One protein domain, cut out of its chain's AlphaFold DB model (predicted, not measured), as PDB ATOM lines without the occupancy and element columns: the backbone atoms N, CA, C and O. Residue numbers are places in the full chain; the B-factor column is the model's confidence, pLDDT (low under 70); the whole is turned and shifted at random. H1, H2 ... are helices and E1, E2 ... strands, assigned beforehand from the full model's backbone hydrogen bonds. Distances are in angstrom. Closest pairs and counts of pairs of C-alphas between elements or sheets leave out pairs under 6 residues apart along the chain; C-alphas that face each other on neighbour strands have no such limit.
ATOM      1  N   PHE A   3     -48.944 -46.485  -3.986       87.69
ATOM      2  CA  PHE A   3     -50.378 -46.675  -4.142       87.69
ATOM      3  C   PHE A   3     -50.785 -46.391  -5.581       87.69
ATOM      4  O   PHE A   3     -50.026 -45.788  -6.338       87.69
ATOM      5  N   SER A   4     -51.977 -46.816  -5.958       90.50
ATOM      6  CA  SER A   4     -52.638 -46.368  -7.172       90.50
ATOM      7  C   SER A   4     -54.090 -46.022  -6.879       90.50
ATOM      8  O   SER A   4     -54.714 -46.587  -5.974       90.50
ATOM      9  N   PHE A   5     -54.605 -45.067  -7.641       91.75
ATOM     10  CA  PHE A   5     -56.011 -44.681  -7.642       91.75
ATOM     11  C   PHE A   5     -56.442 -44.361  -9.074       91.75
ATOM     12  O   PHE A   5     -55.604 -44.170  -9.959       91.75
ATOM     13  N   LEU A   6     -57.749 -44.332  -9.308       89.38
ATOM     14  CA  LEU A   6     -58.320 -43.912 -10.583       89.38
ATOM     15  C   LEU A   6     -58.739 -42.449 -10.457       89.38
ATOM     16  O   LEU A   6     -59.610 -42.125  -9.652       89.38
ATOM     17  N   SER A   7     -58.097 -41.576 -11.234       86.19
ATOM     18  CA  SER A   7     -58.558 -40.200 -11.396       86.19
ATOM     19  C   SER A   7     -59.801 -40.194 -12.295       86.19
ATOM     20  O   SER A   7     -59.755 -40.841 -13.348       86.19
ATOM     21  N   PRO A   8     -60.884 -39.479 -11.929       82.38
ATOM     22  CA  PRO A   8     -62.090 -39.360 -12.752       82.38
ATOM     23  C   PRO A   8     -61.798 -38.842 -14.166       82.38
ATOM     24  O   PRO A   8     -62.380 -39.332 -15.129       82.38
ATOM     25  N   ASP A   9     -60.844 -37.915 -14.285       75.88
ATOM     26  CA  ASP A   9     -60.589 -37.172 -15.525       75.88
ATOM     27  C   ASP A   9     -59.381 -37.700 -16.314       75.88
ATOM     28  O   ASP A   9     -59.227 -37.416 -17.500       75.88
ATOM     29  N   GLY A  10     -58.496 -38.463 -15.661       71.81
ATOM     30  CA  GLY A  10     -57.167 -38.802 -16.191       71.81
ATOM     31  C   GLY A  10     -56.788 -40.282 -16.145       71.81
ATOM     32  O   GLY A  10     -55.663 -40.633 -16.505       71.81
ATOM     33  N   GLY A  11     -57.689 -41.156 -15.689       85.75
ATOM     34  CA  GLY A  11     -57.438 -42.594 -15.609       85.75
ATOM     35  C   GLY A  11     -56.472 -42.993 -14.477       85.75
ATOM     36  O   GLY A  11     -56.398 -42.317 -13.446       85.75
ATOM     37  N   PRO A  12     -55.762 -44.131 -14.602       88.19
ATOM     38  CA  PRO A  12     -54.956 -44.679 -13.514       88.19
ATOM     39  C   PRO A  12     -53.766 -43.780 -13.173       88.19
ATOM     40  O   PRO A  12     -52.946 -43.447 -14.027       88.19
ATOM     41  N   CYS A  13     -53.655 -43.434 -11.894       91.00
ATOM     42  CA  CYS A  13     -52.571 -42.635 -11.342       91.00
ATOM     43  C   CYS A  13     -51.756 -43.461 -10.342       91.00
ATOM     44  O   CYS A  13     -52.299 -44.256  -9.565       91.00
ATOM     45  N   ILE A  14     -50.439 -43.263 -10.350       91.69
ATOM     46  CA  ILE A  14     -49.499 -43.916  -9.436       91.69
ATOM     47  C   ILE A  14     -49.064 -42.903  -8.389       91.69
ATOM     48  O   ILE A  14     -48.614 -41.812  -8.720       91.69
ATOM     49  N   VAL A  15     -49.135 -43.295  -7.124       91.25
ATOM     50  CA  VAL A  15     -48.702 -42.487  -5.989       91.25
ATOM     51  C   VAL A  15     -47.457 -43.099  -5.366       91.25
ATOM     52  O   VAL A  15     -47.455 -44.267  -4.959       91.25
ATOM     53  N   LYS A  16     -46.391 -42.310  -5.245       90.50
ATOM     54  CA  LYS A  16     -45.147 -42.705  -4.577       90.50
ATOM     55  C   LYS A  16     -44.949 -41.883  -3.318       90.50
ATOM     56  O   LYS A  16     -44.992 -40.658  -3.337       90.50
ATOM     57  N   LEU A  17     -44.707 -42.586  -2.219       86.88
ATOM     58  CA  LEU A  17     -44.497 -41.986  -0.912       86.88
ATOM     59  C   LEU A  17     -43.013 -42.040  -0.541       86.88
ATOM     60  O   LEU A  17     -42.441 -43.131  -0.425       86.88
ATOM     61  N   TRP A  18     -42.417 -40.876  -0.298       82.50
ATOM     62  CA  TRP A  18     -40.998 -40.722   0.005       82.50
ATOM     63  C   TRP A  18     -40.795 -40.349   1.477       82.50
ATOM     64  O   TRP A  18     -41.256 -39.309   1.953       82.50
ATOM     65  N   ALA A  19     -40.094 -41.213   2.212       70.44
ATOM     66  CA  ALA A  19     -39.661 -40.936   3.577       70.44
ATOM     67  C   ALA A  19     -38.360 -40.129   3.569       70.44
ATOM     68  O   ALA A  19     -37.401 -40.521   2.907       70.44
ATOM     69  N   SER A  20     -38.305 -39.025   4.318       54.47
ATOM     70  CA  SER A  20     -37.055 -38.290   4.525       54.47
ATOM     71  C   SER A  20     -36.389 -38.772   5.819       54.47
ATOM     72  O   SER A  20     -36.567 -38.182   6.886       54.47
ATOM     73  N   GLY A  21     -35.625 -39.857   5.762       49.25
ATOM     74  CA  GLY A  21     -34.826 -40.255   6.920       49.25
ATOM     75  C   GLY A  21     -34.073 -41.561   6.734       49.25
ATOM     76  O   GLY A  21     -34.597 -42.522   6.182       49.25
ATOM     77  N   ARG A  22     -32.841 -41.599   7.259       50.38
ATOM     78  CA  ARG A  22     -31.985 -42.798   7.329       50.38
ATOM     79  C   ARG A  22     -32.481 -43.857   8.327       50.38
ATOM     80  O   ARG A  22     -31.919 -44.941   8.381       50.38
ATOM     81  N   TYR A  23     -33.532 -43.564   9.090       50.19
ATOM     82  CA  TYR A  23     -34.062 -44.430  10.139       50.19
ATOM     83  C   TYR A  23     -35.592 -44.453  10.056       50.19
ATOM     84  O   TYR A  23     -36.224 -43.413   9.860       50.19
ATOM     85  N   GLY A  24     -36.181 -45.648  10.161       51.81
ATOM     86  CA  GLY A  24     -37.575 -45.988   9.825       51.81
ATOM     87  C   GLY A  24     -38.698 -45.326  10.639       51.81
ATOM     88  O   GLY A  24     -39.805 -45.856  10.651       51.81
ATOM     89  N   PHE A  25     -38.437 -44.188  11.284       52.50
ATOM     90  CA  PHE A  25     -39.373 -43.440  12.131       52.50
ATOM     91  C   PHE A  25     -39.765 -42.065  11.565       52.50
ATOM     92  O   PHE A  25     -40.586 -41.374  12.157       52.50
ATOM     93  N   SER A  26     -39.209 -41.648  10.422       57.94
ATOM     94  CA  SER A  26     -39.595 -40.376   9.796       57.94
ATOM     95  C   SER A  26     -40.915 -40.500   9.030       57.94
ATOM     96  O   SER A  26     -41.103 -41.407   8.211       57.94
ATOM     97  N   LEU A  27     -41.831 -39.566   9.293       65.31
ATOM     98  CA  LEU A  27     -43.013 -39.361   8.463       65.31
ATOM     99  C   LEU A  27     -42.583 -39.073   7.016       65.31
ATOM    100  O   LEU A  27     -41.577 -38.390   6.788       65.31
ATOM    101  N   PRO A  28     -43.313 -39.602   6.022       69.44
ATOM    102  CA  PRO A  28     -43.071 -39.233   4.647       69.44
ATOM    103  C   PRO A  28     -43.330 -37.751   4.427       69.44
ATOM    104  O   PRO A  28     -44.407 -37.255   4.734       69.44
ATOM    105  N   LYS A  29     -42.322 -37.062   3.887       80.94
ATOM    106  CA  LYS A  29     -42.365 -35.619   3.624       80.94
ATOM    107  C   LYS A  29     -42.747 -35.280   2.193       80.94
ATOM    108  O   LYS A  29     -42.893 -34.111   1.869       80.94
ATOM    109  N   LYS A  30     -42.854 -36.279   1.317       87.62
ATOM    110  CA  LYS A  30     -43.128 -36.063  -0.101       87.62
ATOM    111  C   LYS A  30     -44.029 -37.160  -0.654       87.62
ATOM    112  O   LYS A  30     -43.771 -38.352  -0.453       87.62
ATOM    113  N   VAL A  31     -45.058 -36.735  -1.372       89.81
ATOM    114  CA  VAL A  31     -45.948 -37.558  -2.186       89.81
ATOM    115  C   VAL A  31     -45.757 -37.138  -3.634       89.81
ATOM    116  O   VAL A  31     -45.814 -35.958  -3.956       89.81
ATOM    117  N   GLU A  32     -45.519 -38.097  -4.513       91.75
ATOM    118  CA  GLU A  32     -45.527 -37.865  -5.955       91.75
ATOM    119  C   GLU A  32     -46.730 -38.572  -6.560       91.75
ATOM    120  O   GLU A  32     -46.960 -39.743  -6.252       91.75
ATOM    121  N   ILE A  33     -47.469 -37.882  -7.422       91.69
ATOM    122  CA  ILE A  33     -48.587 -38.443  -8.180       91.69
ATOM    123  C   ILE A  33     -48.228 -38.377  -9.658       91.69
ATOM    124  O   ILE A  33     -48.088 -37.293 -10.217       91.69
ATOM    125  N   THR A  34     -48.076 -39.535 -10.291       91.38
ATOM    126  CA  THR A  34     -47.825 -39.660 -11.728       91.38
ATOM    127  C   THR A  34     -49.111 -40.073 -12.431       91.38
ATOM    128  O   THR A  34     -49.699 -41.104 -12.091       91.38
ATOM    129  N   THR A  35     -49.551 -39.279 -13.405       90.44
ATOM    130  CA  THR A  35     -50.742 -39.561 -14.216       90.44
ATOM    131  C   THR A  35     -50.454 -40.601 -15.297       90.44
ATOM    132  O   THR A  35     -49.296 -40.898 -15.600       90.44
ATOM    133  N   ALA A  36     -51.504 -41.124 -15.934       86.69
ATOM    134  CA  ALA A  36     -51.373 -42.031 -17.074       86.69
ATOM    135  C   ALA A  36     -50.607 -41.407 -18.259       86.69
ATOM    136  O   ALA A  36     -49.951 -42.121 -19.012       86.69
ATOM    137  N   ALA A  37     -50.638 -40.075 -18.392       87.31
ATOM    138  CA  ALA A  37     -49.874 -39.330 -19.394       87.31
ATOM    139  C   ALA A  37     -48.371 -39.207 -19.059       87.31
ATOM    140  O   ALA A  37     -47.603 -38.683 -19.860       87.31
ATOM    141  N   GLY A  38     -47.943 -39.665 -17.877       86.12
ATOM    142  CA  GLY A  38     -46.559 -39.577 -17.407       86.12
ATOM    143  C   GLY A  38     -46.218 -38.273 -16.679       86.12
ATOM    144  O   GLY A  38     -45.117 -38.153 -16.138       86.12
ATOM    145  N   THR A  39     -47.146 -37.316 -16.597       88.75
ATOM    146  CA  THR A  39     -46.947 -36.074 -15.838       88.75
ATOM    147  C   THR A  39     -46.880 -36.382 -14.350       88.75
ATOM    148  O   THR A  39     -47.743 -37.079 -13.819       88.75
ATOM    149  N   THR A  40     -45.851 -35.874 -13.671       89.75
ATOM    150  CA  THR A  40     -45.648 -36.094 -12.235       89.75
ATOM    151  C   THR A  40     -45.838 -34.800 -11.462       89.75
ATOM    152  O   THR A  40     -45.161 -33.813 -11.728       89.75
ATOM    153  N   TYR A  41     -46.721 -34.847 -10.472       90.56
ATOM    154  CA  TYR A  41     -47.011 -33.762  -9.547       90.56
ATOM    155  C   TYR A  41     -46.407 -34.069  -8.184       90.56
ATOM    156  O   TYR A  41     -46.453 -35.212  -7.717       90.56
ATOM    157  N   VAL A  42     -45.823 -33.055  -7.555       91.38
ATOM    158  CA  VAL A  42     -45.085 -33.201  -6.301       91.38
ATOM    159  C   VAL A  42     -45.805 -32.453  -5.193       91.38
ATOM    160  O   VAL A  42     -45.992 -31.244  -5.279       91.38
ATOM    161  N   PHE A  43     -46.129 -33.174  -4.126       90.75
ATOM    162  CA  PHE A  43     -46.744 -32.639  -2.922       90.75
ATOM    163  C   PHE A  43     -45.819 -32.859  -1.726       90.75
ATOM    164  O   PHE A  43     -45.289 -33.957  -1.526       90.75
ATOM    165  N   LEU A  44     -45.601 -31.822  -0.930       89.44
ATOM    166  CA  LEU A  44     -44.702 -31.818   0.214       89.44
ATOM    167  C   LEU A  44     -45.496 -31.701   1.502       89.44
ATOM    168  O   LEU A  44     -46.375 -30.863   1.640       89.44
ATOM    169  N   HIS A  45     -45.144 -32.529   2.471       85.25
ATOM    170  CA  HIS A  45     -45.647 -32.412   3.822       85.25
ATOM    171  C   HIS A  45     -44.584 -31.761   4.696       85.25
ATOM    172  O   HIS A  45     -43.558 -32.375   5.026       85.25
ATOM    173  N   THR A  46     -44.834 -30.513   5.068       77.38
ATOM    174  CA  THR A  46     -44.082 -29.821   6.108       77.38
ATOM    175  C   THR A  46     -44.721 -30.179   7.438       77.38
ATOM    176  O   THR A  46     -45.905 -29.951   7.639       77.38
ATOM    177  N   ASN A  47     -43.942 -30.778   8.335       68.00
ATOM    178  CA  ASN A  47     -44.412 -31.137   9.668       68.00
ATOM    179  C   ASN A  47     -44.670 -29.824  10.426       68.00
ATOM    180  O   ASN A  47     -43.711 -29.170  10.840       68.00
ATOM    181  N   ARG A  48     -45.929 -29.386  10.502       65.19
ATOM    182  CA  ARG A  48     -46.317 -28.210  11.287       65.19
ATOM    183  C   ARG A  48     -46.634 -28.662  12.710       65.19
ATOM    184  O   ARG A  48     -47.109 -29.780  12.921       65.19
ATOM    185  N   ASP A  49     -46.352 -27.804  13.686       51.59
ATOM    186  CA  ASP A  49     -46.709 -28.061  15.082       51.59
ATOM    187  C   ASP A  49     -48.222 -28.323  15.178       51.59
ATOM    188  O   ASP A  49     -49.032 -27.428  14.949       51.59
ATOM    189  N   GLY A  50     -48.600 -29.579  15.447       55.22
ATOM    190  CA  GLY A  50     -49.995 -30.038  15.469       55.22
ATOM    191  C   GLY A  50     -50.279 -31.309  14.657       55.22
ATOM    192  O   GLY A  50     -51.240 -32.007  14.970       55.22
ATOM    193  N   ASP A  51     -49.416 -31.689  13.706       60.31
ATOM    194  CA  ASP A  51     -49.600 -32.872  12.832       60.31
ATOM    195  C   ASP A  51     -49.223 -34.218  13.485       60.31
ATOM    196  O   ASP A  51     -48.786 -35.182  12.841       60.31
ATOM    197  N   VAL A  52     -49.406 -34.320  14.803       52.97
ATOM    198  CA  VAL A  52     -49.074 -35.525  15.567       52.97
ATOM    199  C   VAL A  52     -50.044 -36.650  15.192       52.97
ATOM    200  O   VAL A  52     -51.125 -36.781  15.756       52.97
ATOM    201  N   GLY A  53     -49.636 -37.500  14.246       60.19
ATOM    202  CA  GLY A  53     -50.305 -38.772  13.964       60.19
ATOM    203  C   GLY A  53     -50.945 -38.921  12.586       60.19
ATOM    204  O   GLY A  53     -51.670 -39.898  12.384       60.19
ATOM    205  N   ILE A  54     -50.670 -38.041  11.614       71.00
ATOM    206  CA  ILE A  54     -51.148 -38.269  10.241       71.00
ATOM    207  C   ILE A  54     -50.487 -39.532   9.672       71.00
ATOM    208  O   ILE A  54     -49.306 -39.579   9.331       71.00
ATOM    209  N   GLY A  55     -51.270 -40.605   9.566       78.38
ATOM    210  CA  GLY A  55     -50.810 -41.856   8.980       78.38
ATOM    211  C   GLY A  55     -50.446 -41.696   7.500       78.38
ATOM    212  O   GLY A  55     -51.014 -40.880   6.779       78.38
ATOM    213  N   LYS A  56     -49.554 -42.559   6.998       81.75
ATOM    214  CA  LYS A  56     -49.113 -42.575   5.585       81.75
ATOM    215  C   LYS A  56     -50.272 -42.551   4.582       81.75
ATOM    216  O   LYS A  56     -50.168 -41.915   3.542       81.75
ATOM    217  N   ARG A  57     -51.366 -43.256   4.892       85.56
ATOM    218  CA  ARG A  57     -52.569 -43.311   4.050       85.56
ATOM    219  C   ARG A  57     -53.352 -41.996   4.075       85.56
ATOM    220  O   ARG A  57     -53.800 -41.564   3.025       85.56
ATOM    221  N   ALA A  58     -53.472 -41.355   5.238       87.00
ATOM    222  CA  ALA A  58     -54.133 -40.057   5.362       87.00
ATOM    223  C   ALA A  58     -53.382 -38.980   4.565       87.00
ATOM    224  O   ALA A  58     -53.998 -38.247   3.801       87.00
ATOM    225  N   LEU A  59     -52.046 -38.982   4.640       87.56
ATOM    226  CA  LEU A  59     -51.198 -38.093   3.843       87.56
ATOM    227  C   LEU A  59     -51.424 -38.266   2.329       87.56
ATOM    228  O   LEU A  59     -51.538 -37.294   1.589       87.56
ATOM    229  N   VAL A  60     -51.513 -39.518   1.870       89.75
ATOM    230  CA  VAL A  60     -51.798 -39.834   0.463       89.75
ATOM    231  C   VAL A  60     -53.194 -39.364   0.062       89.75
ATOM    232  O   VAL A  60     -53.341 -38.768  -0.997       89.75
ATOM    233  N   ASN A  61     -54.201 -39.578   0.907       91.75
ATOM    234  CA  ASN A  61     -55.566 -39.144   0.619       91.75
ATOM    235  C   ASN A  61     -55.688 -37.614   0.528       91.75
ATOM    236  O   ASN A  61     -56.421 -37.123  -0.326       91.75
ATOM    237  N   LEU A  62     -54.958 -36.863   1.359       91.31
ATOM    238  CA  LEU A  62     -54.897 -35.398   1.275       91.31
ATOM    239  C   LEU A  62     -54.237 -34.930  -0.030       91.31
ATOM    240  O   LEU A  62     -54.785 -34.081  -0.730       91.31
ATOM    241  N   ALA A  63     -53.104 -35.537  -0.401       91.19
ATOM    242  CA  ALA A  63     -52.421 -35.222  -1.655       91.19
ATOM    243  C   ALA A  63     -53.290 -35.539  -2.885       91.19
ATOM    244  O   ALA A  63     -53.325 -34.762  -3.833       91.19
ATOM    245  N   ILE A  64     -54.027 -36.657  -2.867       92.56
ATOM    246  CA  ILE A  64     -54.969 -37.003  -3.941       92.56
ATOM    247  C   ILE A  64     -56.111 -35.994  -4.004       92.56
ATOM    248  O   ILE A  64     -56.467 -35.574  -5.098       92.56
ATOM    249  N   ALA A  65     -56.670 -35.580  -2.867       92.62
ATOM    250  CA  ALA A  65     -57.750 -34.599  -2.854       92.62
ATOM    251  C   ALA A  65     -57.316 -33.258  -3.469       92.62
ATOM    252  O   ALA A  65     -58.024 -32.727  -4.321       92.62
ATOM    253  N   GLN A  66     -56.135 -32.743  -3.112       92.31
ATOM    254  CA  GLN A  66     -55.574 -31.537  -3.745       92.31
ATOM    255  C   GLN A  66     -55.281 -31.740  -5.226       92.31
ATOM    256  O   GLN A  66     -55.605 -30.886  -6.050       92.31
ATOM    257  N   PHE A  67     -54.720 -32.895  -5.585       91.06
ATOM    258  CA  PHE A  67     -54.518 -33.240  -6.981       91.06
ATOM    259  C   PHE A  67     -55.837 -33.221  -7.759       91.06
ATOM    260  O   PHE A  67     -55.905 -32.600  -8.804       91.06
ATOM    261  N   LEU A  68     -56.912 -33.810  -7.246       90.25
ATOM    262  CA  LEU A  68     -58.207 -33.814  -7.931       90.25
ATOM    263  C   LEU A  68     -58.876 -32.431  -7.986       90.25
ATOM    264  O   LEU A  68     -59.708 -32.194  -8.853       90.25
ATOM    265  N   ARG A  69     -58.506 -31.505  -7.095       88.50
ATOM    266  CA  ARG A  69     -59.016 -30.126  -7.095       88.50
ATOM    267  C   ARG A  69     -58.364 -29.209  -8.129       88.50
ATOM    268  O   ARG A  69     -58.873 -28.113  -8.341       88.50
ATOM    269  N   GLY A  70     -57.264 -29.623  -8.761       84.00
ATOM    270  CA  GLY A  70     -56.476 -28.728  -9.616       84.00
ATOM    271  C   GLY A  70     -55.333 -28.017  -8.886       84.00
ATOM    272  O   GLY A  70     -54.594 -27.261  -9.512       84.00
ATOM    273  N   ASP A  71     -55.149 -28.274  -7.585       80.12
ATOM    274  CA  ASP A  71     -54.184 -27.577  -6.721       80.12
ATOM    275  C   ASP A  71     -52.763 -28.154  -6.881       80.12
ATOM    276  O   ASP A  71     -52.063 -28.470  -5.920       80.12
ATOM    277  N   HIS A  72     -52.336 -28.356  -8.124       73.31
ATOM    278  CA  HIS A  72     -51.006 -28.829  -8.485       73.31
ATOM    279  C   HIS A  72     -50.254 -27.671  -9.149       73.31
ATOM    280  O   HIS A  72     -50.518 -27.320 -10.294       73.31
ATOM    281  N   GLY A  73     -49.348 -27.055  -8.386       63.22
ATOM    282  CA  GLY A  73     -48.666 -25.774  -8.593       63.22
ATOM    283  C   GLY A  73     -47.704 -25.731  -9.775       63.22
ATOM    284  O   GLY A  73     -46.536 -25.389  -9.626       63.22
ATOM    285  N   GLY A  74     -48.198 -26.058 -10.967       67.00
ATOM    286  CA  GLY A  74     -47.446 -26.019 -12.210       67.00
ATOM    287  C   GLY A  74     -46.173 -26.861 -12.137       67.00
ATOM    288  O   GLY A  74     -46.233 -28.080 -11.995       67.00
ATOM    289  N   ALA A  75     -45.025 -26.195 -12.273       63.00
ATOM    290  CA  ALA A  75     -43.702 -26.815 -12.219       63.00
ATOM    291  C   ALA A  75     -43.155 -26.978 -10.787       63.00
ATOM    292  O   ALA A  75     -42.176 -27.700 -10.591       63.00
ATOM    293  N   ASP A  76     -43.777 -26.328  -9.803       76.50
ATOM    294  CA  ASP A  76     -43.296 -26.279  -8.430       76.50
ATOM    295  C   ASP A  76     -43.988 -27.318  -7.543       76.50
ATOM    296  O   ASP A  76     -45.120 -27.755  -7.770       76.50
ATOM    297  N   ALA A  77     -43.274 -27.736  -6.499       84.50
ATOM    298  CA  ALA A  77     -43.828 -28.621  -5.491       84.50
ATOM    299  C   ALA A  77     -44.838 -27.865  -4.610       84.50
ATOM    300  O   ALA A  77     -44.542 -26.774  -4.125       84.50
ATOM    301  N   VAL A  78     -46.002 -28.467  -4.362       89.56
ATOM    302  CA  VAL A  78     -47.079 -27.867  -3.555       89.56
ATOM    303  C   VAL A  78     -47.045 -28.390  -2.130       89.56
ATOM    304  O   VAL A  78     -46.843 -29.581  -1.910       89.56
ATOM    305  N   GLU A  79     -47.259 -27.526  -1.142       89.31
ATOM    306  CA  GLU A  79     -47.436 -27.961   0.243       89.31
ATOM    307  C   GLU A  79     -48.822 -28.595   0.444       89.31
ATOM    308  O   GLU A  79     -49.838 -28.028   0.052       89.31
ATOM    309  N   ILE A  80     -48.866 -29.759   1.095       88.19
ATOM    310  CA  ILE A  80     -50.111 -30.432   1.454       88.19
ATOM    311  C   ILE A  80     -50.824 -29.604   2.524       88.19
ATOM    312  O   ILE A  80     -50.446 -29.625   3.692       88.19
ATOM    313  N   ASP A  81     -51.897 -28.936   2.122       86.44
ATOM    314  CA  ASP A  81     -52.909 -28.360   3.005       86.44
ATOM    315  C   ASP A  81     -53.719 -29.444   3.772       86.44
ATOM    316  O   ASP A  81     -54.485 -30.202   3.160       86.44
ATOM    317  N   PRO A  82     -53.587 -29.526   5.112       82.75
ATOM    318  CA  PRO A  82     -54.306 -30.493   5.942       82.75
ATOM    319  C   PRO A  82     -55.787 -30.140   6.156       82.75
ATOM    320  O   PRO A  82     -56.530 -30.964   6.688       82.75
ATOM    321  N   SER A  83     -56.231 -28.940   5.764       84.62
ATOM    322  CA  SER A  83     -57.636 -28.519   5.875       84.62
ATOM    323  C   SER A  83     -58.524 -29.075   4.754       84.62
ATOM    324  O   SER A  83     -59.753 -29.007   4.833       84.62
ATOM    325  N   VAL A  84     -57.917 -29.655   3.715       85.81
ATOM    326  CA  VAL A  84     -58.637 -30.268   2.597       85.81
ATOM    327  C   VAL A  84     -59.341 -31.544   3.056       85.81
ATOM    328  O   VAL A  84     -58.771 -32.369   3.764       85.81
ATOM    329  N   VAL A  85     -60.584 -31.736   2.606       88.56
ATOM    330  CA  VAL A  85     -61.323 -32.985   2.832       88.56
ATOM    331  C   VAL A  85     -60.551 -34.144   2.184       88.56
ATOM    332  O   VAL A  85     -60.335 -34.108   0.970       88.56
ATOM    333  N   PRO A  86     -60.110 -35.164   2.948       89.62
ATOM    334  CA  PRO A  86     -59.316 -36.255   2.398       89.62
ATOM    335  C   PRO A  86     -60.084 -37.049   1.343       89.62
ATOM    336  O   PRO A  86     -61.283 -37.284   1.485       89.62
ATOM    337  N   TYR A  87     -59.367 -37.544   0.336       90.69
ATOM    338  CA  TYR A  87     -59.924 -38.480  -0.636       90.69
ATOM    339  C   TYR A  87     -60.459 -39.743   0.058       90.69
ATOM    340  O   TYR A  87     -59.740 -40.398   0.823       90.69
ATOM    341  N   ASP A  88     -61.713 -40.087  -0.224       89.38
ATOM    342  CA  ASP A  88     -62.446 -41.227   0.339       89.38
ATOM    343  C   ASP A  88     -62.557 -42.416  -0.631       89.38
ATOM    344  O   ASP A  88     -62.992 -43.504  -0.247       89.38
ATOM    345  N   GLY A  89     -62.122 -42.235  -1.880       87.25
ATOM    346  CA  GLY A  89     -62.207 -43.255  -2.913       87.25
ATOM    347  C   GLY A  89     -61.214 -44.421  -2.759       87.25
ATOM    348  O   GLY A  89     -60.364 -44.468  -1.858       87.25
ATOM    349  N   PRO A  90     -61.320 -45.422  -3.652       86.88
ATOM    350  CA  PRO A  90     -60.541 -46.646  -3.559       86.88
ATOM    351  C   PRO A  90     -59.051 -46.392  -3.807       86.88
ATOM    352  O   PRO A  90     -58.640 -45.865  -4.838       86.88
ATOM    353  N   LEU A  91     -58.231 -46.848  -2.859       87.44
ATOM    354  CA  LEU A  91     -56.776 -46.738  -2.902       87.44
ATOM    355  C   LEU A  91     -56.143 -48.132  -2.852       87.44
ATOM    356  O   LEU A  91     -56.183 -48.796  -1.807       87.44
ATOM    357  N   ALA A  92     -55.538 -48.565  -3.957       86.50
ATOM    358  CA  ALA A  92     -54.868 -49.857  -4.051       86.50
ATOM    359  C   ALA A  92     -53.393 -49.726  -3.647       86.50
ATOM    360  O   ALA A  92     -52.683 -48.840  -4.113       86.50
ATOM    361  N   SER A  93     -52.904 -50.607  -2.770       82.50
ATOM    362  CA  SER A  93     -51.475 -50.650  -2.443       82.50
ATOM    363  C   SER A  93     -50.724 -51.372  -3.557       82.50
ATOM    364  O   SER A  93     -50.939 -52.560  -3.786       82.50
ATOM    365  N   VAL A  94     -49.776 -50.688  -4.190       79.50
ATOM    366  CA  VAL A  94     -48.876 -51.292  -5.171       79.50
ATOM    367  C   VAL A  94     -47.709 -51.899  -4.401       79.50
ATOM    368  O   VAL A  94     -46.891 -51.187  -3.804       79.50
ATOM    369  N   LYS A  95     -47.643 -53.234  -4.359       67.19
ATOM    370  CA  LYS A  95     -46.456 -53.914  -3.836       67.19
ATOM    371  C   LYS A  95     -45.277 -53.572  -4.750       67.19
ATOM    372  O   LYS A  95     -45.427 -53.682  -5.964       67.19
TER     373      LYS A  95
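Overview. This is residues 3 to 95 of the 121 residues of an uncharacterized protein of Herbaspirillum sp. SJZ107 (UniProt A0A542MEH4). Two layers make this domain, a twisted antiparallel sheet, E4 E3 E2 E1 E5, and helix H1 slantwise over one face. Under half of the 93 printed residues are in the five named strands and one helix; the class is mixed. It is compact, radius of gyration of the C-alphas 12.6 A, spans 34 by 28 by 26 A.

Along the chain. E1, residues 3 to 7, begins at C-alpha (-50.378, -46.675, -4.142). E2 is 11 to 19, 26.2 A; E3 28 to 34; E4 40 to 44; H1 56 to 69, 20.3 A; E5 92 to 94, ending at (-48.876, -51.292, -5.171).

Arrangement. E1 to E4 form a meander, each the antiparallel neighbour of the one before; N 16 and O 32 are 2.8 A apart. H1 and E3 come closest at the C-alphas of Val 60 and Val 31, 6.8 A. Every O i to N i+4 pair of H1 is within hydrogen-bond range.

Size, cuts and confidence. The printed part has no cut; both links of H1 are long. pLDDT is under 70 at 20 residues, among them 20 to 28.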